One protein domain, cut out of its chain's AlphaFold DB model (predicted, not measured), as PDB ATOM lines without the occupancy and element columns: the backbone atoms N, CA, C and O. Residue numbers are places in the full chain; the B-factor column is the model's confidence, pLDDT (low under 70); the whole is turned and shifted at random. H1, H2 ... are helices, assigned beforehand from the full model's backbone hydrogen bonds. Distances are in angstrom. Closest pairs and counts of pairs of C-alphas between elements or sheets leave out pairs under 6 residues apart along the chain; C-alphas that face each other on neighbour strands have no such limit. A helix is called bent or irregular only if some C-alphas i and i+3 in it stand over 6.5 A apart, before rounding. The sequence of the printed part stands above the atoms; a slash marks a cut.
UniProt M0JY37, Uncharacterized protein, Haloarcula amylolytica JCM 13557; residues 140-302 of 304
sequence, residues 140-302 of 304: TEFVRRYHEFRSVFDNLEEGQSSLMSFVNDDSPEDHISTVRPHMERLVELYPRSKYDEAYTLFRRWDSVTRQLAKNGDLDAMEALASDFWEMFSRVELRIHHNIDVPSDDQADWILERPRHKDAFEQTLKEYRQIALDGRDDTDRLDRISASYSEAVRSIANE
ATOM      1  N   THR A 140       1.003  14.850 -49.911       94.06
ATOM      2  CA  THR A 140      -0.449  14.840 -49.711       94.06
ATOM      3  C   THR A 140      -0.753  14.586 -48.238       94.06
ATOM      4  O   THR A 140      -0.004  13.876 -47.569       94.06
ATOM      5  N   GLU A 141      -1.912  15.049 -47.773       94.50
ATOM      6  CA  GLU A 141      -2.395  14.771 -46.413       94.50
ATOM      7  C   GLU A 141      -2.505  13.259 -46.130       94.50
ATOM      8  O   GLU A 141      -2.218  12.821 -45.023       94.50
ATOM      9  N   PHE A 142      -2.838  12.437 -47.135       96.06
ATOM     10  CA  PHE A 142      -2.809  10.974 -47.003       96.06
ATOM     11  C   PHE A 142      -1.424  10.447 -46.609       96.06
ATOM     12  O   PHE A 142      -1.327   9.617 -45.714       96.06
ATOM     13  N   VAL A 143      -0.357  10.943 -47.246       94.81
ATOM     14  CA  VAL A 143       1.022  10.520 -46.947       94.81
ATOM     15  C   VAL A 143       1.408  10.896 -45.519       94.81
ATOM     16  O   VAL A 143       1.974  10.069 -44.810       94.81
ATOM     17  N   ARG A 144       1.038  12.104 -45.079       92.94
ATOM     18  CA  ARG A 144       1.258  12.563 -43.702       92.94
ATOM     19  C   ARG A 144       0.530  11.683 -42.687       92.94
ATOM     20  O   ARG A 144       1.139  11.189 -41.748       92.94
ATOM     21  N   ARG A 145      -0.757  11.404 -42.917       93.06
ATOM     22  CA  ARG A 145      -1.548  10.534 -42.031       93.06
ATOM     23  C   ARG A 145      -1.106   9.080 -42.053       93.06
ATOM     24  O   ARG A 145      -1.298   8.389 -41.060       93.06
ATOM     25  N   TYR A 146      -0.532   8.606 -43.156       93.00
ATOM     26  CA  TYR A 146       0.024   7.259 -43.206       93.00
ATOM     27  C   TYR A 146       1.280   7.144 -42.342       93.00
ATOM     28  O   TYR A 146       1.428   6.151 -41.639       93.00
ATOM     29  N   HIS A 147       2.146   8.163 -42.343       89.19
ATOM     30  CA  HIS A 147       3.278   8.244 -41.411       89.19
ATOM     31  C   HIS A 147       2.803   8.205 -39.958       89.19
ATOM     32  O   HIS A 147       3.198   7.307 -39.225       89.19
ATOM     33  N   GLU A 148       1.845   9.064 -39.592       87.44
ATOM     34  CA  GLU A 148       1.251   9.058 -38.246       87.44
ATOM     35  C   GLU A 148       0.654   7.689 -37.874       87.44
ATOM     36  O   GLU A 148       0.820   7.227 -36.752       87.44
ATOM     37  N   PHE A 149      -0.035   7.025 -38.808       88.94
ATOM     38  CA  PHE A 149      -0.591   5.686 -38.598       88.94
ATOM     39  C   PHE A 149       0.490   4.633 -38.326       88.94
ATOM     40  O   PHE A 149       0.269   3.763 -37.492       88.94
ATOM     41  N   ARG A 150       1.650   4.705 -38.989       86.00
ATOM     42  CA  ARG A 150       2.769   3.787 -38.719       86.00
ATOM     43  C   ARG A 150       3.337   4.005 -37.319       86.00
ATOM     44  O   ARG A 150       3.501   3.037 -36.592       86.00
ATOM     45  N   SER A 151       3.507   5.260 -36.908       81.38
ATOM     46  CA  SER A 151       3.996   5.598 -35.567       81.38
ATOM     47  C   SER A 151       3.055   5.159 -34.439       81.38
ATOM     48  O   SER A 151       3.473   5.072 -33.288       81.38
ATOM     49  N   VAL A 152       1.775   4.875 -34.719       81.06
ATOM     50  CA  VAL A 152       0.875   4.283 -33.713       81.06
ATOM     51  C   VAL A 152       1.380   2.908 -33.274       81.06
ATOM     52  O   VAL A 152       1.271   2.600 -32.092       81.06
ATOM     53  N   PHE A 153       1.944   2.105 -34.181       76.50
ATOM     54  CA  PHE A 153       2.471   0.780 -33.836       76.50
ATOM     55  C   PHE A 153       3.708   0.890 -32.941       76.50
ATOM     56  O   PHE A 153       3.705   0.298 -31.865       76.50
ATOM     57  N   ASP A 154       4.656   1.769 -33.284       68.81
ATOM     58  CA  ASP A 154       5.851   2.039 -32.469       68.81
ATOM     59  C   ASP A 154       5.481   2.414 -31.014       68.81
ATOM     60  O   ASP A 154       6.045   1.906 -30.045       68.81
ATOM     61  N   ASN A 155       4.456   3.260 -30.841       65.81
ATOM     62  CA  ASN A 155       3.979   3.681 -29.518       65.81
ATOM     63  C   ASN A 155       3.272   2.558 -28.735       65.81
ATOM     64  O   ASN A 155       3.302   2.545 -27.501       65.81
ATOM     65  N   LEU A 156       2.603   1.631 -29.429       64.88
ATOM     66  CA  LEU A 156       1.948   0.481 -28.801       64.88
ATOM     67  C   LEU A 156       2.985  -0.552 -28.327       64.88
ATOM     68  O   LEU A 156       2.843  -1.085 -27.225       64.88
ATOM     69  N   GLU A 157       4.057  -0.780 -29.090       56.75
ATOM     70  CA  GLU A 157       5.167  -1.663 -28.701       56.75
ATOM     71  C   GLU A 157       5.976  -1.121 -27.502       56.75
ATOM     72  O   GLU A 157       6.327  -1.866 -26.574       56.75
ATOM     73  N   GLU A 158       6.232   0.192 -27.456       52.03
ATOM     74  CA  GLU A 158       6.876   0.836 -26.302       52.03
ATOM     75  C   GLU A 158       6.023   0.721 -25.029       52.03
ATOM     76  O   GLU A 158       6.549   0.480 -23.933       52.03
ATOM     77  N   GLY A 159       4.697   0.824 -25.173       50.44
ATOM     78  CA  GLY A 159       3.734   0.591 -24.099       50.44
ATOM     79  C   GLY A 159       3.868  -0.809 -23.499       50.44
ATOM     80  O   GLY A 159       3.992  -0.932 -22.275       50.44
ATOM     81  N   GLN A 160       3.953  -1.843 -24.348       46.19
ATOM     82  CA  GLN A 160       4.132  -3.244 -23.938       46.19
ATOM     83  C   GLN A 160       5.457  -3.500 -23.208       46.19
ATOM     84  O   GLN A 160       5.503  -4.315 -22.285       46.19
ATOM     85  N   SER A 161       6.513  -2.765 -23.560       41.56
ATOM     86  CA  SER A 161       7.849  -2.890 -22.961       41.56
ATOM     87  C   SER A 161       7.977  -2.235 -21.575       41.56
ATOM     88  O   SER A 161       8.965  -2.451 -20.864       41.56
ATOM     89  N   SER A 162       6.996  -1.427 -21.161       39.66
ATOM     90  CA  SER A 162       7.011  -0.730 -19.874       39.66
ATOM     91  C   SER A 162       6.445  -1.601 -18.740       39.66
ATOM     92  O   SER A 162       5.448  -2.288 -18.902       39.66
ATOM     93  N   LEU A 163       7.013  -1.529 -17.528       39.56
ATOM     94  CA  LEU A 163       6.499  -2.236 -16.331       39.56
ATOM     95  C   LEU A 163       5.020  -1.924 -15.985       39.56
ATOM     96  O   LEU A 163       4.443  -2.605 -15.138       39.56
ATOM     97  N   MET A 164       4.414  -0.903 -16.609       36.91
ATOM     98  CA  MET A 164       3.001  -0.532 -16.463       36.91
ATOM     99  C   MET A 164       2.053  -1.414 -17.300       36.91
ATOM    100  O   MET A 164       0.906  -1.578 -16.889       36.91
ATOM    101  N   SER A 165       2.506  -2.035 -18.399       41.44
ATOM    102  CA  SER A 165       1.694  -2.965 -19.217       41.44
ATOM    103  C   SER A 165       1.387  -4.285 -18.506       41.44
ATOM    104  O   SER A 165       0.436  -4.975 -18.839       41.44
ATOM    105  N   PHE A 166       2.159  -4.630 -17.471       40.94
ATOM    106  CA  PHE A 166       1.854  -5.765 -16.594       40.94
ATOM    107  C   PHE A 166       0.771  -5.447 -15.550       40.94
ATOM    108  O   PHE A 166       0.296  -6.356 -14.869       40.94
ATOM    109  N   VAL A 167       0.414  -4.168 -15.376       42.78
ATOM    110  CA  VAL A 167      -0.603  -3.700 -14.417       42.78
ATOM    111  C   VAL A 167      -1.896  -3.294 -15.129       42.78
ATOM    112  O   VAL A 167      -2.971  -3.460 -14.551       42.78
ATOM    113  N   ASN A 168      -1.802  -2.814 -16.371       42.47
ATOM    114  CA  ASN A 168      -2.951  -2.556 -17.229       42.47
ATOM    115  C   ASN A 168      -3.190  -3.757 -18.145       42.47
ATOM    116  O   ASN A 168      -2.402  -4.047 -19.037       42.47
ATOM    117  N   ASP A 169      -4.292  -4.450 -17.889       41.56
ATOM    118  CA  ASP A 169      -4.877  -5.489 -18.735       41.56
ATOM    119  C   ASP A 169      -5.446  -4.831 -20.012       41.56
ATOM    120  O   ASP A 169      -6.660  -4.766 -20.192       41.56
ATOM    121  N   ASP A 170      -4.582  -4.228 -20.839       47.41
ATOM    122  CA  ASP A 170      -4.990  -3.586 -22.092       47.41
ATOM    123  C   ASP A 170      -5.418  -4.695 -23.056       47.41
ATOM    124  O   ASP A 170      -4.616  -5.440 -23.632       47.41
ATOM    125  N   SER A 171      -6.731  -4.864 -23.155       52.94
ATOM    126  CA  SER A 171      -7.344  -5.920 -23.940       52.94
ATOM    127  C   SER A 171      -7.097  -5.689 -25.440       52.94
ATOM    128  O   SER A 171      -6.942  -4.547 -25.884       52.94
ATOM    129  N   PRO A 172      -7.149  -6.734 -26.284       51.88
ATOM    130  CA  PRO A 172      -7.174  -6.564 -27.739       51.88
ATOM    131  C   PRO A 172      -8.248  -5.567 -28.225       51.88
ATOM    132  O   PRO A 172      -8.069  -4.929 -29.262       51.88
ATOM    133  N   GLU A 173      -9.344  -5.388 -27.474       54.66
ATOM    134  CA  GLU A 173     -10.389  -4.403 -27.777       54.66
ATOM    135  C   GLU A 173      -9.892  -2.949 -27.654       54.66
ATOM    136  O   GLU A 173     -10.273  -2.109 -28.478       54.66
ATOM    137  N   ASP A 174      -8.994  -2.660 -26.708       62.53
ATOM    138  CA  ASP A 174      -8.438  -1.319 -26.490       62.53
ATOM    139  C   ASP A 174      -7.477  -0.920 -27.619       62.53
ATOM    140  O   ASP A 174      -7.582   0.185 -28.161       62.53
ATOM    141  N   HIS A 175      -6.633  -1.839 -28.098       63.38
ATOM    142  CA  HIS A 175      -5.741  -1.585 -29.238       63.38
ATOM    143  C   HIS A 175      -6.506  -1.323 -30.546       63.38
ATOM    144  O   HIS A 175      -6.179  -0.408 -31.309       63.38
ATOM    145  N   ILE A 176      -7.587  -2.069 -30.794       67.88
ATOM    146  CA  ILE A 176      -8.455  -1.863 -31.964       67.88
ATOM    147  C   ILE A 176      -9.119  -0.485 -31.925       67.88
ATOM    148  O   ILE A 176      -9.317   0.140 -32.976       67.88
ATOM    149  N   SER A 177      -9.497  -0.022 -30.731       71.88
ATOM    150  CA  SER A 177     -10.109   1.292 -30.543       71.88
ATOM    151  C   SER A 177      -9.141   2.431 -30.889       71.88
ATOM    152  O   SER A 177      -9.570   3.426 -31.475       71.88
ATOM    153  N   THR A 178      -7.840   2.231 -30.650       75.75
ATOM    154  CA  THR A 178      -6.767   3.169 -31.003       75.75
ATOM    155  C   THR A 178      -6.471   3.171 -32.501       75.75
ATOM    156  O   THR A 178      -6.352   4.235 -33.097       75.75
ATOM    157  N   VAL A 179      -6.401   2.007 -33.155       80.62
ATOM    158  CA  VAL A 179      -5.983   1.925 -34.569       80.62
ATOM    159  C   VAL A 179      -7.097   2.318 -35.555       80.62
ATOM    160  O   VAL A 179      -6.846   2.917 -36.609       80.62
ATOM    161  N   ARG A 180      -8.360   2.011 -35.235       84.12
ATOM    162  CA  ARG A 180      -9.500   2.192 -36.155       84.12
ATOM    163  C   ARG A 180      -9.695   3.631 -36.667       84.12
ATOM    164  O   ARG A 180      -9.895   3.767 -37.879       84.12
ATOM    165  N   PRO A 181      -9.629   4.688 -35.833       87.25
ATOM    166  CA  PRO A 181      -9.782   6.065 -36.299       87.25
ATOM    167  C   PRO A 181      -8.740   6.453 -37.354       87.25
ATOM    168  O   PRO A 181      -9.077   7.105 -38.343       87.25
ATOM    169  N   HIS A 182      -7.493   5.996 -37.199       89.12
ATOM    170  CA  HIS A 182      -6.437   6.247 -38.180       89.12
ATOM    171  C   HIS A 182      -6.755   5.566 -39.516       89.12
ATOM    172  O   HIS A 182      -6.675   6.201 -40.566       89.12
ATOM    173  N   MET A 183      -7.212   4.311 -39.494       89.88
ATOM    174  CA  MET A 183      -7.599   3.599 -40.718       89.88
ATOM    175  C   MET A 183      -8.766   4.265 -41.454       89.88
ATOM    176  O   MET A 183      -8.752   4.373 -42.678       89.88
ATOM    177  N   GLU A 184      -9.803   4.700 -40.733       92.56
ATOM    178  CA  GLU A 184     -10.927   5.445 -41.322       92.56
ATOM    179  C   GLU A 184     -10.441   6.735 -41.979       92.56
ATOM    180  O   GLU A 184     -10.768   7.005 -43.138       92.56
ATOM    181  N   ARG A 185      -9.556   7.460 -41.292       94.25
ATOM    182  CA  ARG A 185      -8.977   8.695 -41.808       94.25
ATOM    183  C   ARG A 185      -8.155   8.479 -43.081       94.25
ATOM    184  O   ARG A 185      -8.251   9.282 -44.009       94.25
ATOM    185  N   LEU A 186      -7.396   7.386 -43.169       95.19
ATOM    186  CA  LEU A 186      -6.651   7.021 -44.379       95.19
ATOM    187  C   LEU A 186      -7.573   6.764 -45.576       95.19
ATOM    188  O   LEU A 186      -7.268   7.189 -46.689       95.19
ATOM    189  N   VAL A 187      -8.709   6.095 -45.361       95.56
ATOM    190  CA  VAL A 187      -9.689   5.827 -46.424       95.56
ATOM    191  C   VAL A 187     -10.317   7.115 -46.945       95.56
ATOM    192  O   VAL A 187     -10.460   7.267 -48.158       95.56
ATOM    193  N   GLU A 188     -10.667   8.038 -46.052       96.31
ATOM    194  CA  GLU A 188     -11.233   9.341 -46.420       96.31
ATOM    195  C   GLU A 188     -10.265  10.194 -47.239       96.31
ATOM    196  O   GLU A 188     -10.671  10.888 -48.170       96.31
ATOM    197  N   LEU A 189      -8.985  10.162 -46.872       97.06
ATOM    198  CA  LEU A 189      -7.969  11.040 -47.436       97.06
ATOM    199  C   LEU A 189      -7.312  10.501 -48.699       97.06
ATOM    200  O   LEU A 189      -6.577  11.251 -49.342       97.06
ATOM    201  N   TYR A 190      -7.538   9.232 -49.051       97.31
ATOM    202  CA  TYR A 190      -6.862   8.612 -50.183       97.31
ATOM    203  C   TYR A 190      -7.110   9.411 -51.478       97.31
ATOM    204  O   TYR A 190      -8.244   9.466 -51.971       97.31
ATOM    205  N   PRO A 191      -6.073  10.011 -52.088       96.56
ATOM    206  CA  PRO A 191      -6.247  10.924 -53.206       96.56
ATOM    207  C   PRO A 191      -6.304  10.131 -54.514       96.56
ATOM    208  O   PRO A 191      -5.360  10.109 -55.302       96.56
ATOM    209  N   ARG A 192      -7.442   9.474 -54.753       94.56
ATOM    210  CA  ARG A 192      -7.640   8.558 -55.888       94.56
ATOM    211  C   ARG A 192      -7.318   9.177 -57.249       94.56
ATOM    212  O   ARG A 192      -6.815   8.486 -58.118       94.56
ATOM    213  N   SER A 193      -7.584  10.467 -57.440       94.75
ATOM    214  CA  SER A 193      -7.250  11.157 -58.693       94.75
ATOM    215  C   SER A 193      -5.746  11.230 -58.967       94.75
ATOM    216  O   SER A 193      -5.361  11.378 -60.123       94.75
ATOM    217  N   LYS A 194      -4.913  11.160 -57.922       95.75
ATOM    218  CA  LYS A 194      -3.453  11.203 -58.018       95.75
ATOM    219  C   LYS A 194      -2.832   9.808 -58.000       95.75
ATOM    220  O   LYS A 194      -1.875   9.601 -58.727       95.75
ATOM    221  N   TYR A 195      -3.384   8.885 -57.208       97.19
ATOM    222  CA  TYR A 195      -2.842   7.536 -56.996       97.19
ATOM    223  C   TYR A 195      -3.849   6.441 -57.389       97.19
ATOM    224  O   TYR A 195      -4.293   5.645 -56.561       97.19
ATOM    225  N   ASP A 196      -4.325   6.440 -58.635       96.62
ATOM    226  CA  ASP A 196      -5.349   5.470 -59.059       96.62
ATOM    227  C   ASP A 196      -4.769   4.054 -59.247       96.62
ATOM    228  O   ASP A 196      -5.476   3.062 -59.051       96.62
ATOM    229  N   GLU A 197      -3.470   3.932 -59.553       96.75
ATOM    230  CA  GLU A 197      -2.820   2.652 -59.860       96.75
ATOM    231  C   GLU A 197      -2.787   1.699 -58.660       96.75
ATOM    232  O   GLU A 197      -2.961   0.485 -58.823       96.75
ATOM    233  N   ALA A 198      -2.596   2.234 -57.457       96.75
ATOM    234  CA  ALA A 198      -2.568   1.487 -56.209       96.75
ATOM    235  C   ALA A 198      -3.937   1.422 -55.512       96.75
ATOM    236  O   ALA A 198      -4.094   0.642 -54.569       96.75
ATOM    237  N   TYR A 199      -4.951   2.174 -55.962       97.69
ATOM    238  CA  TYR A 199      -6.212   2.331 -55.226       97.69
ATOM    239  C   TYR A 199      -6.915   1.002 -54.928       97.69
ATOM    240  O   TYR A 199      -7.379   0.762 -53.812       97.69
ATOM    241  N   THR A 200      -6.972   0.094 -55.906       97.50
ATOM    242  CA  THR A 200      -7.610  -1.218 -55.706       97.50
ATOM    243  C   THR A 200      -6.878  -2.047 -54.649       97.50
ATOM    244  O   THR A 200      -7.524  -2.683 -53.813       97.50
ATOM    245  N   LEU A 201      -5.541  -2.025 -54.654       98.00
ATOM    246  CA  LEU A 201      -4.726  -2.724 -53.658       98.00
ATOM    247  C   LEU A 201      -4.856  -2.070 -52.282       98.00
ATOM    248  O   LEU A 201      -5.008  -2.786 -51.302       98.00
ATOM    249  N   PHE A 202      -4.925  -0.738 -52.212       98.06
ATOM    250  CA  PHE A 202      -5.207  -0.006 -50.977       98.06
ATOM    251  C   PHE A 202      -6.546  -0.416 -50.345       98.06
ATOM    252  O   PHE A 202      -6.609  -0.688 -49.150       98.06
ATOM    253  N   ARG A 203      -7.628  -0.529 -51.128       97.75
ATOM    254  CA  ARG A 203      -8.934  -0.969 -50.595       97.75
ATOM    255  C   ARG A 203      -8.903  -2.409 -50.081       97.75
ATOM    256  O   ARG A 203      -9.584  -2.727 -49.108       97.75
ATOM    257  N   ARG A 204      -8.137  -3.284 -50.736       97.31
ATOM    258  CA  ARG A 204      -7.942  -4.666 -50.274       97.31
ATOM    259  C   ARG A 204      -7.104  -4.710 -49.002       97.31
ATOM    260  O   ARG A 204      -7.494  -5.413 -48.080       97.31
ATOM    261  N   TRP A 205      -6.031  -3.931 -48.947       97.50
ATOM    262  CA  TRP A 205      -5.214  -3.737 -47.754       97.50
ATOM    263  C   TRP A 205      -6.066  -3.274 -46.568       97.50
ATOM    264  O   TRP A 205      -6.144  -3.997 -45.587       97.50
ATOM    265  N   ASP A 206      -6.840  -2.188 -46.705       95.56
ATOM    266  CA  ASP A 206      -7.762  -1.697 -45.661       95.56
ATOM    267  C   ASP A 206      -8.714  -2.806 -45.175       95.56
ATOM    268  O   ASP A 206      -8.929  -2.977 -43.976       95.56
ATOM    269  N   SER A 207      -9.244  -3.622 -46.092       94.12
ATOM    270  CA  SER A 207     -10.094  -4.758 -45.726       94.12
ATOM    271  C   SER A 207      -9.358  -5.850 -44.947       94.12
ATOM    272  O   SER A 207      -9.961  -6.419 -44.038       94.12
ATOM    273  N   VAL A 208      -8.128  -6.205 -45.328       94.00
ATOM    274  CA  VAL A 208      -7.342  -7.258 -44.659       94.00
ATOM    275  C   VAL A 208      -6.860  -6.759 -43.301       94.00
ATOM    276  O   VAL A 208      -7.089  -7.427 -42.299       94.00
ATOM    277  N   THR A 209      -6.330  -5.540 -43.229       91.19
ATOM    278  CA  THR A 209      -5.893  -4.911 -41.978       91.19
ATOM    279  C   THR A 209      -7.043  -4.793 -40.974       91.19
ATOM    280  O   THR A 209      -6.853  -5.069 -39.796       91.19
ATOM    281  N   ARG A 210      -8.279  -4.490 -41.409       89.00
ATOM    282  CA  ARG A 210      -9.455  -4.503 -40.510       89.00
ATOM    283  C   ARG A 210      -9.826  -5.898 -40.010       89.00
ATOM    284  O   ARG A 210     -10.469  -5.999 -38.969       89.00
ATOM    285  N   GLN A 211      -9.515  -6.955 -40.760       87.50
ATOM    286  CA  GLN A 211      -9.736  -8.333 -40.309       87.50
ATOM    287  C   GLN A 211      -8.672  -8.738 -39.292       87.50
ATOM    288  O   GLN A 211      -9.039  -9.224 -38.231       87.50
ATOM    289  N   LEU A 212      -7.400  -8.443 -39.568       86.19
ATOM    290  CA  LEU A 212      -6.301  -8.645 -38.619       86.19
ATOM    291  C   LEU A 212      -6.548  -7.889 -37.309       86.19
ATOM    292  O   LEU A 212      -6.468  -8.482 -36.239       86.19
ATOM    293  N   ALA A 213      -7.000  -6.632 -37.400       82.94
ATOM    294  CA  ALA A 213      -7.381  -5.842 -36.235       82.94
ATOM    295  C   ALA A 213      -8.447  -6.549 -35.395       82.94
ATOM    296  O   ALA A 213      -8.286  -6.659 -34.192       82.94
ATOM    297  N   LYS A 214      -9.512  -7.088 -36.004       81.19
ATOM    298  CA  LYS A 214     -10.553  -7.825 -35.261       81.19
ATOM    299  C   LYS A 214     -10.025  -9.054 -34.527       81.19
ATOM    300  O   LYS A 214     -10.601  -9.412 -33.508       81.19
ATOM    301  N   ASN A 215      -8.975  -9.678 -35.047       79.75
ATOM    302  CA  ASN A 215      -8.340 -10.831 -34.425       79.75
ATOM    303  C   ASN A 215      -7.287 -10.427 -33.373       79.75
ATOM    304  O   ASN A 215      -6.763 -11.300 -32.690       79.75
ATOM    305  N   GLY A 216      -6.972  -9.133 -33.244       76.06
ATOM    306  CA  GLY A 216      -5.958  -8.619 -32.320       76.06
ATOM    307  C   GLY A 216      -4.508  -8.846 -32.764       76.06
ATOM    308  O   GLY A 216      -3.615  -8.756 -31.930       76.06
ATOM    309  N   ASP A 217      -4.263  -9.144 -34.044       82.25
ATOM    310  CA  ASP A 217      -2.927  -9.464 -34.571       82.25
ATOM    311  C   ASP A 217      -2.174  -8.190 -34.998       82.25
ATOM    312  O   ASP A 217      -2.189  -7.797 -36.168       82.25
ATOM    313  N   LEU A 218      -1.594  -7.490 -34.017       81.75
ATOM    314  CA  LEU A 218      -0.906  -6.210 -34.224       81.75
ATOM    315  C   LEU A 218       0.385  -6.355 -35.036       81.75
ATOM    316  O   LEU A 218       0.590  -5.564 -35.955       81.75
ATOM    317  N   ASP A 219       1.188  -7.386 -34.771       83.88
ATOM    318  CA  ASP A 219       2.441  -7.649 -35.489       83.88
ATOM    319  C   ASP A 219       2.174  -7.837 -36.992       83.88
ATOM    320  O   ASP A 219       2.832  -7.241 -37.849       83.88
ATOM    321  N   ALA A 220       1.140  -8.618 -37.341       88.06
ATOM    322  CA  ALA A 220       0.746  -8.792 -38.733       88.06
ATOM    323  C   ALA A 220       0.217  -7.493 -39.360       88.06
ATOM    324  O   ALA A 220       0.407  -7.261 -40.557       88.06
ATOM    325  N   MET A 221      -0.457  -6.637 -38.584       88.69
ATOM    326  CA  MET A 221      -0.923  -5.335 -39.069       88.69
ATOM    327  C   MET A 221       0.232  -4.386 -39.366       88.69
ATOM    328  O   MET A 221       0.202  -3.723 -40.404       88.69
ATOM    329  N   GLU A 222       1.223  -4.315 -38.482       88.62
ATOM    330  CA  GLU A 222       2.395  -3.466 -38.652       88.62
ATOM    331  C   GLU A 222       3.223  -3.910 -39.864       88.62
ATOM    332  O   GLU A 222       3.534  -3.100 -40.746       88.62
ATOM    333  N   ALA A 223       3.500  -5.211 -39.971       90.88
ATOM    334  CA  ALA A 223       4.222  -5.770 -41.104       90.88
ATOM    335  C   ALA A 223       3.480  -5.498 -42.425       90.88
ATOM    336  O   ALA A 223       4.059  -4.965 -43.376       90.88
ATOM    337  N   LEU A 224       2.162  -5.730 -42.462       94.12
ATOM    338  CA  LEU A 224       1.343  -5.440 -43.639       94.12
ATOM    339  C   LEU A 224       1.259  -3.932 -43.955       94.12
ATOM    340  O   LEU A 224       1.128  -3.545 -45.122       94.12
ATOM    341  N   ALA A 225       1.313  -3.056 -42.949       93.31
ATOM    342  CA  ALA A 225       1.392  -1.611 -43.148       93.31
ATOM    343  C   ALA A 225       2.734  -1.204 -43.779       93.31
ATOM    344  O   ALA A 225       2.757  -0.365 -44.686       93.31
ATOM    345  N   SER A 226       3.836  -1.812 -43.352       93.00
ATOM    346  CA  SER A 226       5.155  -1.597 -43.950       93.00
ATOM    347  C   SER A 226       5.214  -2.104 -45.398       93.00
ATOM    348  O   SER A 226       5.641  -1.357 -46.284       93.00
ATOM    349  N   ASP A 227       4.674  -3.296 -45.671       95.75
ATOM    350  CA  ASP A 227       4.603  -3.884 -47.018       95.75
ATOM    351  C   ASP A 227       3.774  -3.024 -47.985       95.75
ATOM    352  O   ASP A 227       4.185  -2.757 -49.122       95.75
ATOM    353  N   PHE A 228       2.608  -2.536 -47.535       97.25
ATOM    354  CA  PHE A 228       1.795  -1.619 -48.338       97.25
ATOM    355  C   PHE A 228       2.572  -0.355 -48.666       97.25
ATOM    356  O   PHE A 228       2.528   0.120 -49.800       97.25
ATOM    357  N   TRP A 229       3.273   0.200 -47.680       96.31
ATOM    358  CA  TRP A 229       3.975   1.458 -47.848       96.31
ATOM    359  C   TRP A 229       5.170   1.348 -48.789       96.31
ATOM    360  O   TRP A 229       5.413   2.266 -49.577       96.31
ATOM    361  N   GLU A 230       5.879   0.217 -48.770       96.50
ATOM    362  CA  GLU A 230       6.904  -0.071 -49.770       96.50
ATOM    363  C   GLU A 230       6.294  -0.141 -51.175       96.50
ATOM    364  O   GLU A 230       6.738   0.569 -52.083       96.50
ATOM    365  N   MET A 231       5.243  -0.950 -51.358       97.81
ATOM    366  CA  MET A 231       4.561  -1.072 -52.648       97.81
ATOM    367  C   MET A 231       4.082   0.292 -53.145       97.81
ATOM    368  O   MET A 231       4.369   0.680 -54.279       97.81
ATOM    369  N   PHE A 232       3.411   1.051 -52.285       98.19
ATOM    370  CA  PHE A 232       2.869   2.362 -52.603       98.19
ATOM    371  C   PHE A 232       3.974   3.368 -52.951       98.19
ATOM    372  O   PHE A 232       3.839   4.133 -53.908       98.19
ATOM    373  N   SER A 233       5.114   3.310 -52.258       97.25
ATOM    374  CA  SER A 233       6.280   4.133 -52.588       97.25
ATOM    375  C   SER A 233       6.814   3.841 -53.991       97.25
ATOM    376  O   SER A 233       7.149   4.765 -54.733       97.25
ATOM    377  N   ARG A 234       6.854   2.561 -54.386       97.62
ATOM    378  CA  ARG A 234       7.366   2.125 -55.696       97.62
ATOM    379  C   ARG A 234       6.388   2.349 -56.848       97.62
ATOM    380  O   ARG A 234       6.830   2.619 -57.964       97.62
ATOM    381  N   VAL A 235       5.092   2.193 -56.596       97.81
ATOM    382  CA  VAL A 235       4.040   2.255 -57.621       97.81
ATOM    383  C   VAL A 235       3.543   3.680 -57.839       97.81
ATOM    384  O   VAL A 235       3.217   4.024 -58.972       97.81
ATOM    385  N   GLU A 236       3.517   4.496 -56.785       97.81
ATOM    386  CA  GLU A 236       2.916   5.830 -56.812       97.81
ATOM    387  C   GLU A 236       3.928   6.917 -56.446       97.81
ATOM    388  O   GLU A 236       4.208   7.799 -57.258       97.81
ATOM    389  N   LEU A 237       4.504   6.873 -55.237       97.06
ATOM    390  CA  LEU A 237       5.179   8.056 -54.690       97.06
ATOM    391  C   LEU A 237       6.417   8.470 -55.481       97.06
ATOM    392  O   LEU A 237       6.494   9.628 -55.880       97.06
ATOM    393  N   ARG A 238       7.336   7.543 -55.780       96.75
ATOM    394  CA  ARG A 238       8.559   7.872 -56.532       96.75
ATOM    395  C   ARG A 238       8.275   8.393 -57.942       96.75
ATOM    396  O   ARG A 238       9.050   9.162 -58.490       96.75
ATOM    397  N   ILE A 239       7.158   7.977 -58.533       96.75
ATOM    398  CA  ILE A 239       6.764   8.380 -59.885       96.75
ATOM    399  C   ILE A 239       6.104   9.757 -59.863       96.75
ATOM    400  O   ILE A 239       6.411  10.596 -60.701       96.75
ATOM    401  N   HIS A 240       5.200   9.997 -58.914       96.44
ATOM    402  CA  HIS A 240       4.445  11.246 -58.840       96.44
ATOM    403  C   HIS A 240       5.187  12.381 -58.133       96.44
ATOM    404  O   HIS A 240       4.818  13.540 -58.327       96.44
ATOM    405  N   HIS A 241       6.194  12.059 -57.320       96.06
ATOM    406  CA  HIS A 241       6.974  13.021 -56.543       96.06
ATOM    407  C   HIS A 241       8.454  12.682 -56.661       96.06
ATOM    408  O   HIS A 241       9.033  11.940 -55.862       96.06
ATOM    409  N   ASN A 242       9.047  13.232 -57.707       96.50
ATOM    410  CA  ASN A 242      10.476  13.226 -57.933       96.50
ATOM    411  C   ASN A 242      10.932  14.624 -58.349       96.50
ATOM    412  O   ASN A 242      10.124  15.454 -58.767       96.50
ATOM    413  N   ILE A 243      12.224  14.861 -58.185       96.00
ATOM    414  CA  ILE A 243      12.921  16.099 -58.508       96.00
ATOM    415  C   ILE A 243      14.131  15.686 -59.331       96.00
ATOM    416  O   ILE A 243      14.841  14.778 -58.911       96.00
ATOM    417  N   ASP A 244      14.331  16.294 -60.498       95.25
ATOM    418  CA  ASP A 244      15.530  16.130 -61.335       95.25
ATOM    419  C   ASP A 244      15.926  14.679 -61.687       95.25
ATOM    420  O   ASP A 244      17.056  14.400 -62.092       95.25
ATOM    421  N   VAL A 245      15.002  13.722 -61.563       96.75
ATOM    422  CA  VAL A 245      15.268  12.321 -61.907       96.75
ATOM    423  C   VAL A 245      15.277  12.165 -63.430       96.75
ATOM    424  O   VAL A 245      14.315  12.588 -64.081       96.75
ATOM    425  N   PRO A 246      16.296  11.511 -64.021       95.56
ATOM    426  CA  PRO A 246      16.340  11.250 -65.456       95.56
ATOM    427  C   PRO A 246      15.073  10.565 -65.985       95.56
ATOM    428  O   PRO A 246      14.516   9.667 -65.356       95.56
ATOM    429  N   SER A 247      14.621  10.957 -67.179       95.88
ATOM    430  CA  SER A 247      13.388  10.420 -67.777       95.88
ATOM    431  C   SER A 247      13.421   8.908 -67.991       95.88
ATOM    432  O   SER A 247      12.380   8.261 -67.886       95.88
ATOM    433  N   ASP A 248      14.597   8.354 -68.287       96.88
ATOM    434  CA  ASP A 248      14.780   6.920 -68.514       96.88
ATOM    435  C   ASP A 248      14.569   6.135 -67.212       96.88
ATOM    436  O   ASP A 248      13.817   5.163 -67.201       96.88
ATOM    437  N   ASP A 249      15.095   6.634 -66.088       96.75
ATOM    438  CA  ASP A 249      14.862   6.045 -64.763       96.75
ATOM    439  C   ASP A 249      13.381   6.107 -64.376       96.75
ATOM    440  O   ASP A 249      12.812   5.140 -63.862       96.75
ATOM    441  N   GLN A 250      12.722   7.239 -64.656       97.12
ATOM    442  CA  GLN A 250      11.285   7.360 -64.424       97.12
ATOM    443  C   GLN A 250      10.519   6.335 -65.261       97.12
ATOM    444  O   GLN A 250       9.647   5.659 -64.721       97.12
ATOM    445  N   ALA A 251      10.850   6.185 -66.549       97.69
ATOM    446  CA  ALA A 251      10.222   5.214 -67.443       97.69
ATOM    447  C   ALA A 251      10.414   3.770 -66.954       97.69
ATOM    448  O   ALA A 251       9.445   3.006 -66.933       97.69
ATOM    449  N   ASP A 252      11.610   3.421 -66.483       97.62
ATOM    450  CA  ASP A 252      11.888   2.116 -65.884       97.62
ATOM    451  C   ASP A 252      10.998   1.867 -64.660       97.62
ATOM    452  O   ASP A 252      10.369   0.811 -64.551       97.62
ATOM    453  N   TRP A 253      10.809   2.862 -63.788       97.56
ATOM    454  CA  TRP A 253       9.881   2.727 -62.661       97.56
ATOM    455  C   TRP A 253       8.441   2.486 -63.103       97.56
ATOM    456  O   TRP A 253       7.721   1.750 -62.424       97.56
ATOM    457  N   ILE A 254       8.013   3.079 -64.225       97.38
ATOM    458  CA  ILE A 254       6.691   2.829 -64.814       97.38
ATOM    459  C   ILE A 254       6.562   1.374 -65.262       97.38
ATOM    460  O   ILE A 254       5.553   0.731 -64.962       97.38
ATOM    461  N   LEU A 255       7.581   0.853 -65.943       97.81
ATOM    462  CA  LEU A 255       7.616  -0.528 -66.424       97.81
ATOM    463  C   LEU A 255       7.654  -1.545 -65.275       97.81
ATOM    464  O   LEU A 255       7.080  -2.626 -65.392       97.81
ATOM    465  N   GLU A 256       8.266  -1.193 -64.145       97.31
ATOM    466  CA  GLU A 256       8.318  -2.030 -62.943       97.31
ATOM    467  C   GLU A 256       7.001  -2.074 -62.149       97.31
ATOM    468  O   GLU A 256       6.807  -3.012 -61.367       97.31
ATOM    469  N   ARG A 257       6.089  -1.097 -62.309       96.88
ATOM    470  CA  ARG A 257       4.870  -0.995 -61.473       96.88
ATOM    471  C   ARG A 257       4.060  -2.294 -61.405       96.88
ATOM    472  O   ARG A 257       3.710  -2.679 -60.289       96.88
ATOM    473  N   PRO A 258       3.760  -2.994 -62.523       98.12
ATOM    474  CA  PRO A 258       2.961  -4.218 -62.471       98.12
ATOM    475  C   PRO A 258       3.601  -5.285 -61.583       98.12
ATOM    476  O   PRO A 258       2.913  -5.893 -60.774       98.12
ATOM    477  N   ARG A 259       4.931  -5.432 -61.634       98.00
ATOM    478  CA  ARG A 259       5.664  -6.400 -60.809       98.00
ATOM    479  C   ARG A 259       5.479  -6.137 -59.314       98.00
ATOM    480  O   ARG A 259       5.288  -7.076 -58.548       98.00
ATOM    481  N   HIS A 260       5.541  -4.873 -58.895       97.94
ATOM    482  CA  HIS A 260       5.351  -4.494 -57.492       97.94
ATOM    483  C   HIS A 260       3.898  -4.656 -57.033       97.94
ATOM    484  O   HIS A 260       3.660  -5.102 -55.912       97.94
ATOM    485  N   LYS A 261       2.934  -4.361 -57.914       98.25
ATOM    486  CA  LYS A 261       1.505  -4.599 -57.666       98.25
ATOM    487  C   LYS A 261       1.211  -6.090 -57.497       98.25
ATOM    488  O   LYS A 261       0.573  -6.466 -56.519       98.25
ATOM    489  N   ASP A 262       1.720  -6.923 -58.402       97.69
ATOM    490  CA  ASP A 262       1.519  -8.373 -58.380       97.69
ATOM    491  C   ASP A 262       2.151  -9.007 -57.137       97.69
ATOM    492  O   ASP A 262       1.526  -9.849 -56.495       97.69
ATOM    493  N   ALA A 263       3.365  -8.584 -56.765       97.00
ATOM    494  CA  ALA A 263       4.035  -9.056 -55.555       97.00
ATOM    495  C   ALA A 263       3.195  -8.762 -54.301       97.00
ATOM    496  O   ALA A 263       2.879  -9.678 -53.545       97.00
ATOM    497  N   PHE A 264       2.749  -7.515 -54.135       98.00
ATOM    498  CA  PHE A 264       1.922  -7.134 -52.992       98.00
ATOM    499  C   PHE A 264       0.531  -7.786 -53.016       98.00
ATOM    500  O   PHE A 264      -0.048  -8.076 -51.971       98.00
ATOM    501  N   GLU A 265      -0.025  -8.074 -54.196       97.75
ATOM    502  CA  GLU A 265      -1.262  -8.848 -54.293       97.75
ATOM    503  C   GLU A 265      -1.100 -10.273 -53.741       97.75
ATOM    504  O   GLU A 265      -2.052 -10.800 -53.161       97.75
ATOM    505  N   GLN A 266       0.076 -10.897 -53.884       96.19
ATOM    506  CA  GLN A 266       0.345 -12.187 -53.242       96.19
ATOM    507  C   GLN A 266       0.479 -12.041 -51.727       96.19
ATOM    508  O   GLN A 266      -0.194 -12.776 -51.007       96.19
ATOM    509  N   THR A 267       1.213 -11.033 -51.252       95.00
ATOM    510  CA  THR A 267       1.298 -10.692 -49.824       95.00
ATOM    511  C   THR A 267      -0.098 -10.530 -49.207       95.00
ATOM    512  O   THR A 267      -0.423 -11.153 -48.200       95.00
ATOM    513  N   LEU A 268      -1.004  -9.794 -49.861       95.75
ATOM    514  CA  LEU A 268      -2.386  -9.637 -49.391       95.75
ATOM    515  C   LEU A 268      -3.162 -10.958 -49.292       95.75
ATOM    516  O   LEU A 268      -4.052 -11.074 -48.450       95.75
ATOM    517  N   LYS A 269      -2.883 -11.944 -50.153       94.50
ATOM    518  CA  LYS A 269      -3.527 -13.265 -50.065       94.50
ATOM    519  C   LYS A 269      -3.008 -14.052 -48.869       94.50
ATOM    520  O   LYS A 269      -3.813 -14.701 -48.208       94.50
ATOM    521  N   GLU A 270      -1.713 -13.967 -48.590       93.25
ATOM    522  CA  GLU A 270      -1.079 -14.608 -47.435       93.25
ATOM    523  C   GLU A 270      -1.649 -14.043 -46.130       93.25
ATOM    524  O   GLU A 270      -2.233 -14.790 -45.347       93.25
ATOM    525  N   TYR A 271      -1.635 -12.717 -45.953       91.56
ATOM    526  CA  TYR A 271      -2.217 -12.076 -44.765       91.56
ATOM    527  C   TYR A 271      -3.723 -12.288 -44.637       91.56
ATOM    528  O   TYR A 271      -4.252 -12.402 -43.533       91.56
ATOM    529  N   ARG A 272      -4.446 -12.383 -45.757       90.88
ATOM    530  CA  ARG A 272      -5.863 -12.742 -45.713       90.88
ATOM    531  C   ARG A 272      -6.070 -14.159 -45.185       90.88
ATOM    532  O   ARG A 272      -7.046 -14.375 -44.475       90.88
ATOM    533  N   GLN A 273      -5.208 -15.110 -45.539       88.62
ATOM    534  CA  GLN A 273      -5.293 -16.464 -44.998       88.62
ATOM    535  C   GLN A 273      -5.019 -16.458 -43.491       88.62
ATOM    536  O   GLN A 273      -5.828 -17.001 -42.748       88.62
ATOM    537  N   ILE A 274      -3.983 -15.738 -43.044       85.06
ATOM    538  CA  ILE A 274      -3.677 -15.535 -41.616       85.06
ATOM    539  C   ILE A 274      -4.899 -14.975 -40.871       85.06
ATOM    540  O   ILE A 274      -5.321 -15.512 -39.848       85.06
ATOM    541  N   ALA A 275      -5.539 -13.943 -41.425       83.94
ATOM    542  CA  ALA A 275      -6.727 -13.336 -40.830       83.94
ATOM    543  C   ALA A 275      -7.942 -14.285 -40.774       83.94
ATOM    544  O   ALA A 275      -8.783 -14.172 -39.881       83.94
ATOM    545  N   LEU A 276      -8.081 -15.201 -41.735       85.25
ATOM    546  CA  LEU A 276      -9.161 -16.190 -41.726       85.25
ATOM    547  C   LEU A 276      -8.895 -17.302 -40.708       85.25
ATOM    548  O   LEU A 276      -9.814 -17.661 -39.977       85.25
ATOM    549  N   ASP A 277      -7.660 -17.787 -40.626       79.88
ATOM    550  CA  ASP A 277      -7.268 -18.843 -39.690       79.88
ATOM    551  C   ASP A 277      -7.385 -18.357 -38.235       79.88
ATOM    552  O   ASP A 277      -7.981 -19.034 -37.399       79.88
ATOM    553  N   GLY A 278      -6.927 -17.131 -37.946       67.69
ATOM    554  CA  GLY A 278      -7.060 -16.534 -36.612       67.69
ATOM    555  C   GLY A 278      -8.517 -16.374 -36.166       67.69
ATOM    556  O   GLY A 278      -8.835 -16.565 -34.995       67.69
ATOM    557  N   ARG A 279      -9.435 -16.110 -37.106       63.72
ATOM    558  CA  ARG A 279     -10.869 -16.026 -36.808       63.72
ATOM    559  C   ARG A 279     -11.446 -17.370 -36.369       63.72
ATOM    560  O   ARG A 279     -12.279 -17.388 -35.467       63.72
ATOM    561  N   ASP A 280     -11.045 -18.472 -36.997       61.88
ATOM    562  CA  ASP A 280     -11.535 -19.803 -36.624       61.88
ATOM    563  C   ASP A 280     -11.127 -20.163 -35.183       61.88
ATOM    564  O   ASP A 280     -11.908 -20.784 -34.451       61.88
ATOM    565  N   ASP A 281      -9.950 -19.713 -34.744       59.44
ATOM    566  CA  ASP A 281      -9.472 -19.887 -33.372       59.44
ATOM    567  C   ASP A 281     -10.196 -18.967 -32.373       59.44
ATOM    568  O   ASP A 281     -10.639 -19.447 -31.323       59.44
ATOM    569  N   THR A 282     -10.419 -17.687 -32.700       60.50
ATOM    570  CA  THR A 282     -11.213 -16.768 -31.859       60.50
ATOM    571  C   THR A 282     -12.668 -17.234 -31.736       60.50
ATOM    572  O   THR A 282     -13.177 -17.376 -30.625       60.50
ATOM    573  N   ASP A 283     -13.319 -17.596 -32.849       59.69
ATOM    574  CA  ASP A 283     -14.700 -18.105 -32.869       59.69
ATOM    575  C   ASP A 283     -14.833 -19.405 -32.045       59.69
ATOM    576  O   ASP A 283     -15.909 -19.720 -31.520       59.69
ATOM    577  N   ARG A 284     -13.759 -20.197 -31.933       52.19
ATOM    578  CA  ARG A 284     -13.710 -21.402 -31.094       52.19
ATOM    579  C   ARG A 284     -13.547 -21.058 -29.615       52.19
ATOM    580  O   ARG A 284     -14.229 -21.672 -28.791       52.19
ATOM    581  N   LEU A 285     -12.682 -20.106 -29.276       56.62
ATOM    582  CA  LEU A 285     -12.487 -19.634 -27.904       56.62
ATOM    583  C   LEU A 285     -13.743 -18.947 -27.359       56.62
ATOM    584  O   LEU A 285     -14.152 -19.254 -26.240       56.62
ATOM    585  N   ASP A 286     -14.425 -18.139 -28.168       58.19
ATOM    586  CA  ASP A 286     -15.684 -17.484 -27.801       58.19
ATOM    587  C   ASP A 286     -16.801 -18.497 -27.543       58.19
ATOM    588  O   ASP A 286     -17.543 -18.378 -26.568       58.19
ATOM    589  N   ARG A 287     -16.896 -19.556 -28.360       54.91
ATOM    590  CA  ARG A 287     -17.847 -20.655 -28.114       54.91
ATOM    591  C   ARG A 287     -17.549 -21.397 -26.816       54.91
ATOM    592  O   ARG A 287     -18.482 -21.762 -26.101       54.91
ATOM    593  N   ILE A 288     -16.273 -21.624 -26.505       56.88
ATOM    594  CA  ILE A 288     -15.863 -22.255 -25.246       56.88
ATOM    595  C   ILE A 288     -16.194 -21.323 -24.074       56.88
ATOM    596  O   ILE A 288     -16.846 -21.757 -23.129       56.88
ATOM    597  N   SER A 289     -15.839 -20.041 -24.153       50.75
ATOM    598  CA  SER A 289     -16.117 -19.029 -23.125       50.75
ATOM    599  C   SER A 289     -17.619 -18.848 -22.865       50.75
ATOM    600  O   SER A 289     -18.061 -18.839 -21.712       50.75
ATOM    601  N   ALA A 290     -18.431 -18.800 -23.925       59.75
ATOM    602  CA  ALA A 290     -19.886 -18.748 -23.834       59.75
ATOM    603  C   ALA A 290     -20.456 -20.015 -23.179       59.75
ATOM    604  O   ALA A 290     -21.280 -19.912 -22.272       59.75
ATOM    605  N   SER A 291     -19.961 -21.200 -23.561       56.31
ATOM    606  CA  SER A 291     -20.354 -22.473 -22.947       56.31
ATOM    607  C   SER A 291     -19.968 -22.555 -21.466       56.31
ATOM    608  O   SER A 291     -20.754 -23.057 -20.665       56.31
ATOM    609  N   TYR A 292     -18.795 -22.047 -21.082       52.16
ATOM    610  CA  TYR A 292     -18.373 -21.962 -19.682       52.16
ATOM    611  C   TYR A 292     -19.246 -20.981 -18.896       52.16
ATOM    612  O   TYR A 292     -19.707 -21.304 -17.804       52.16
ATOM    613  N   SER A 293     -19.525 -19.807 -19.460       59.06
ATOM    614  CA  SER A 293     -20.389 -18.795 -18.843       59.06
ATOM    615  C   SER A 293     -21.825 -19.297 -18.656       59.06
ATOM    616  O   SER A 293     -22.460 -19.009 -17.642       59.06
ATOM    617  N   GLU A 294     -22.341 -20.073 -19.609       63.03
ATOM    618  CA  GLU A 294     -23.657 -20.707 -19.531       63.03
ATOM    619  C   GLU A 294     -23.688 -21.832 -18.483       63.03
ATOM    620  O   GLU A 294     -24.613 -21.879 -17.672       63.03
ATOM    621  N   ALA A 295     -22.639 -22.658 -18.406       58.88
ATOM    622  CA  ALA A 295     -22.499 -23.688 -17.374       58.88
ATOM    623  C   ALA A 295     -22.396 -23.094 -15.956       58.88
ATOM    624  O   ALA A 295     -23.036 -23.577 -15.026       58.88
ATOM    625  N   VAL A 296     -21.645 -22.001 -15.778       59.78
ATOM    626  CA  VAL A 296     -21.556 -21.291 -14.490       59.78
ATOM    627  C   VAL A 296     -22.913 -20.699 -14.093       59.78
ATOM    628  O   VAL A 296     -23.308 -20.793 -12.931       59.78
ATOM    629  N   ARG A 297     -23.668 -20.141 -15.050       61.00
ATOM    630  CA  ARG A 297     -25.032 -19.640 -14.803       61.00
ATOM    631  C   ARG A 297     -26.025 -20.758 -14.475       61.00
ATOM    632  O   ARG A 297     -26.905 -20.531 -13.651       61.00
ATOM    633  N   SER A 298     -25.900 -21.945 -15.073       59.81
ATOM    634  CA  SER A 298     -26.788 -23.071 -14.751       59.81
ATOM    635  C   SER A 298     -26.525 -23.610 -13.344       59.81
ATOM    636  O   SER A 298     -27.473 -23.826 -12.600       59.81
ATOM    637  N   ILE A 299     -25.256 -23.731 -12.940       60.69
ATOM    638  CA  ILE A 299     -24.865 -24.161 -11.585       60.69
ATOM    639  C   ILE A 299     -25.345 -23.156 -10.524       60.69
ATOM    640  O   ILE A 299     -25.806 -23.551  -9.452       60.69
ATOM    641  N   ALA A 300     -25.280 -21.856 -10.824       54.81
ATOM    642  CA  ALA A 300     -25.786 -20.810  -9.939       54.81
ATOM    643  C   ALA A 300     -27.320 -20.842  -9.780       54.81
ATOM    644  O   ALA A 300     -27.815 -20.562  -8.695       54.81
ATOM    645  N   ASN A 301     -28.062 -21.230 -10.824       55.59
ATOM    646  CA  ASN A 301     -29.528 -21.324 -10.798       55.59
ATOM    647  C   ASN A 301     -30.068 -22.662 -10.249       55.59
ATOM    648  O   ASN A 301     -31.254 -22.751  -9.952       55.59
ATOM    649  N   GLU A 302     -29.236 -23.702 -10.125       52.16
ATOM    650  CA  GLU A 302     -29.584 -24.978  -9.464       52.16
ATOM    651  C   GLU A 302     -29.336 -24.956  -7.941       52.16
ATOM    652  O   GLU A 302     -29.601 -25.943  -7.255       52.16
TER     653      GLU A 302
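Overview. This is residues 140 to 302 of the 304 residues of an uncharacterized protein of Haloarcula amylolytica JCM 13557 (UniProt M0JY37). Helices H1 to H4 and arm H5b form an up-and-down bundle, with residues 284 to 302 sticking out. The printed part has 163 residues with five named helices: all helix. It is loose, radius of gyration of the C-alphas 20.3 A, spanning 80 by 32 by 25 A.

Arrangement. H1, residues 141 to 161, and H2, residues 172 to 189, form a hairpin, closest C-alphas 142 and 189, 5.2 A apart. H3, residues 196 to 215, and H4, residues 218 to 240, form another. H5, residues 247 to 301, one helix by its hydrogen bonds, is bent: C-alphas 255 and 258, 7.1 A apart, end H5a and begin H5b. H5b touches H3, closest C-alphas 275 and 212, 5.2 A apart. Every O i to N i+4 pair in H5a and H5b is within hydrogen-bond range.

Along the chain. C-alpha 141 is at (-2.395, 14.771, -46.413) and C-alpha 301 at (-29.528, -21.324, -10.798); H5b is 63.4 A long.

Size, cuts and confidence. The printed part has no cut; pLDDT is under 70 in residues 154 to 176 and 278 to 302.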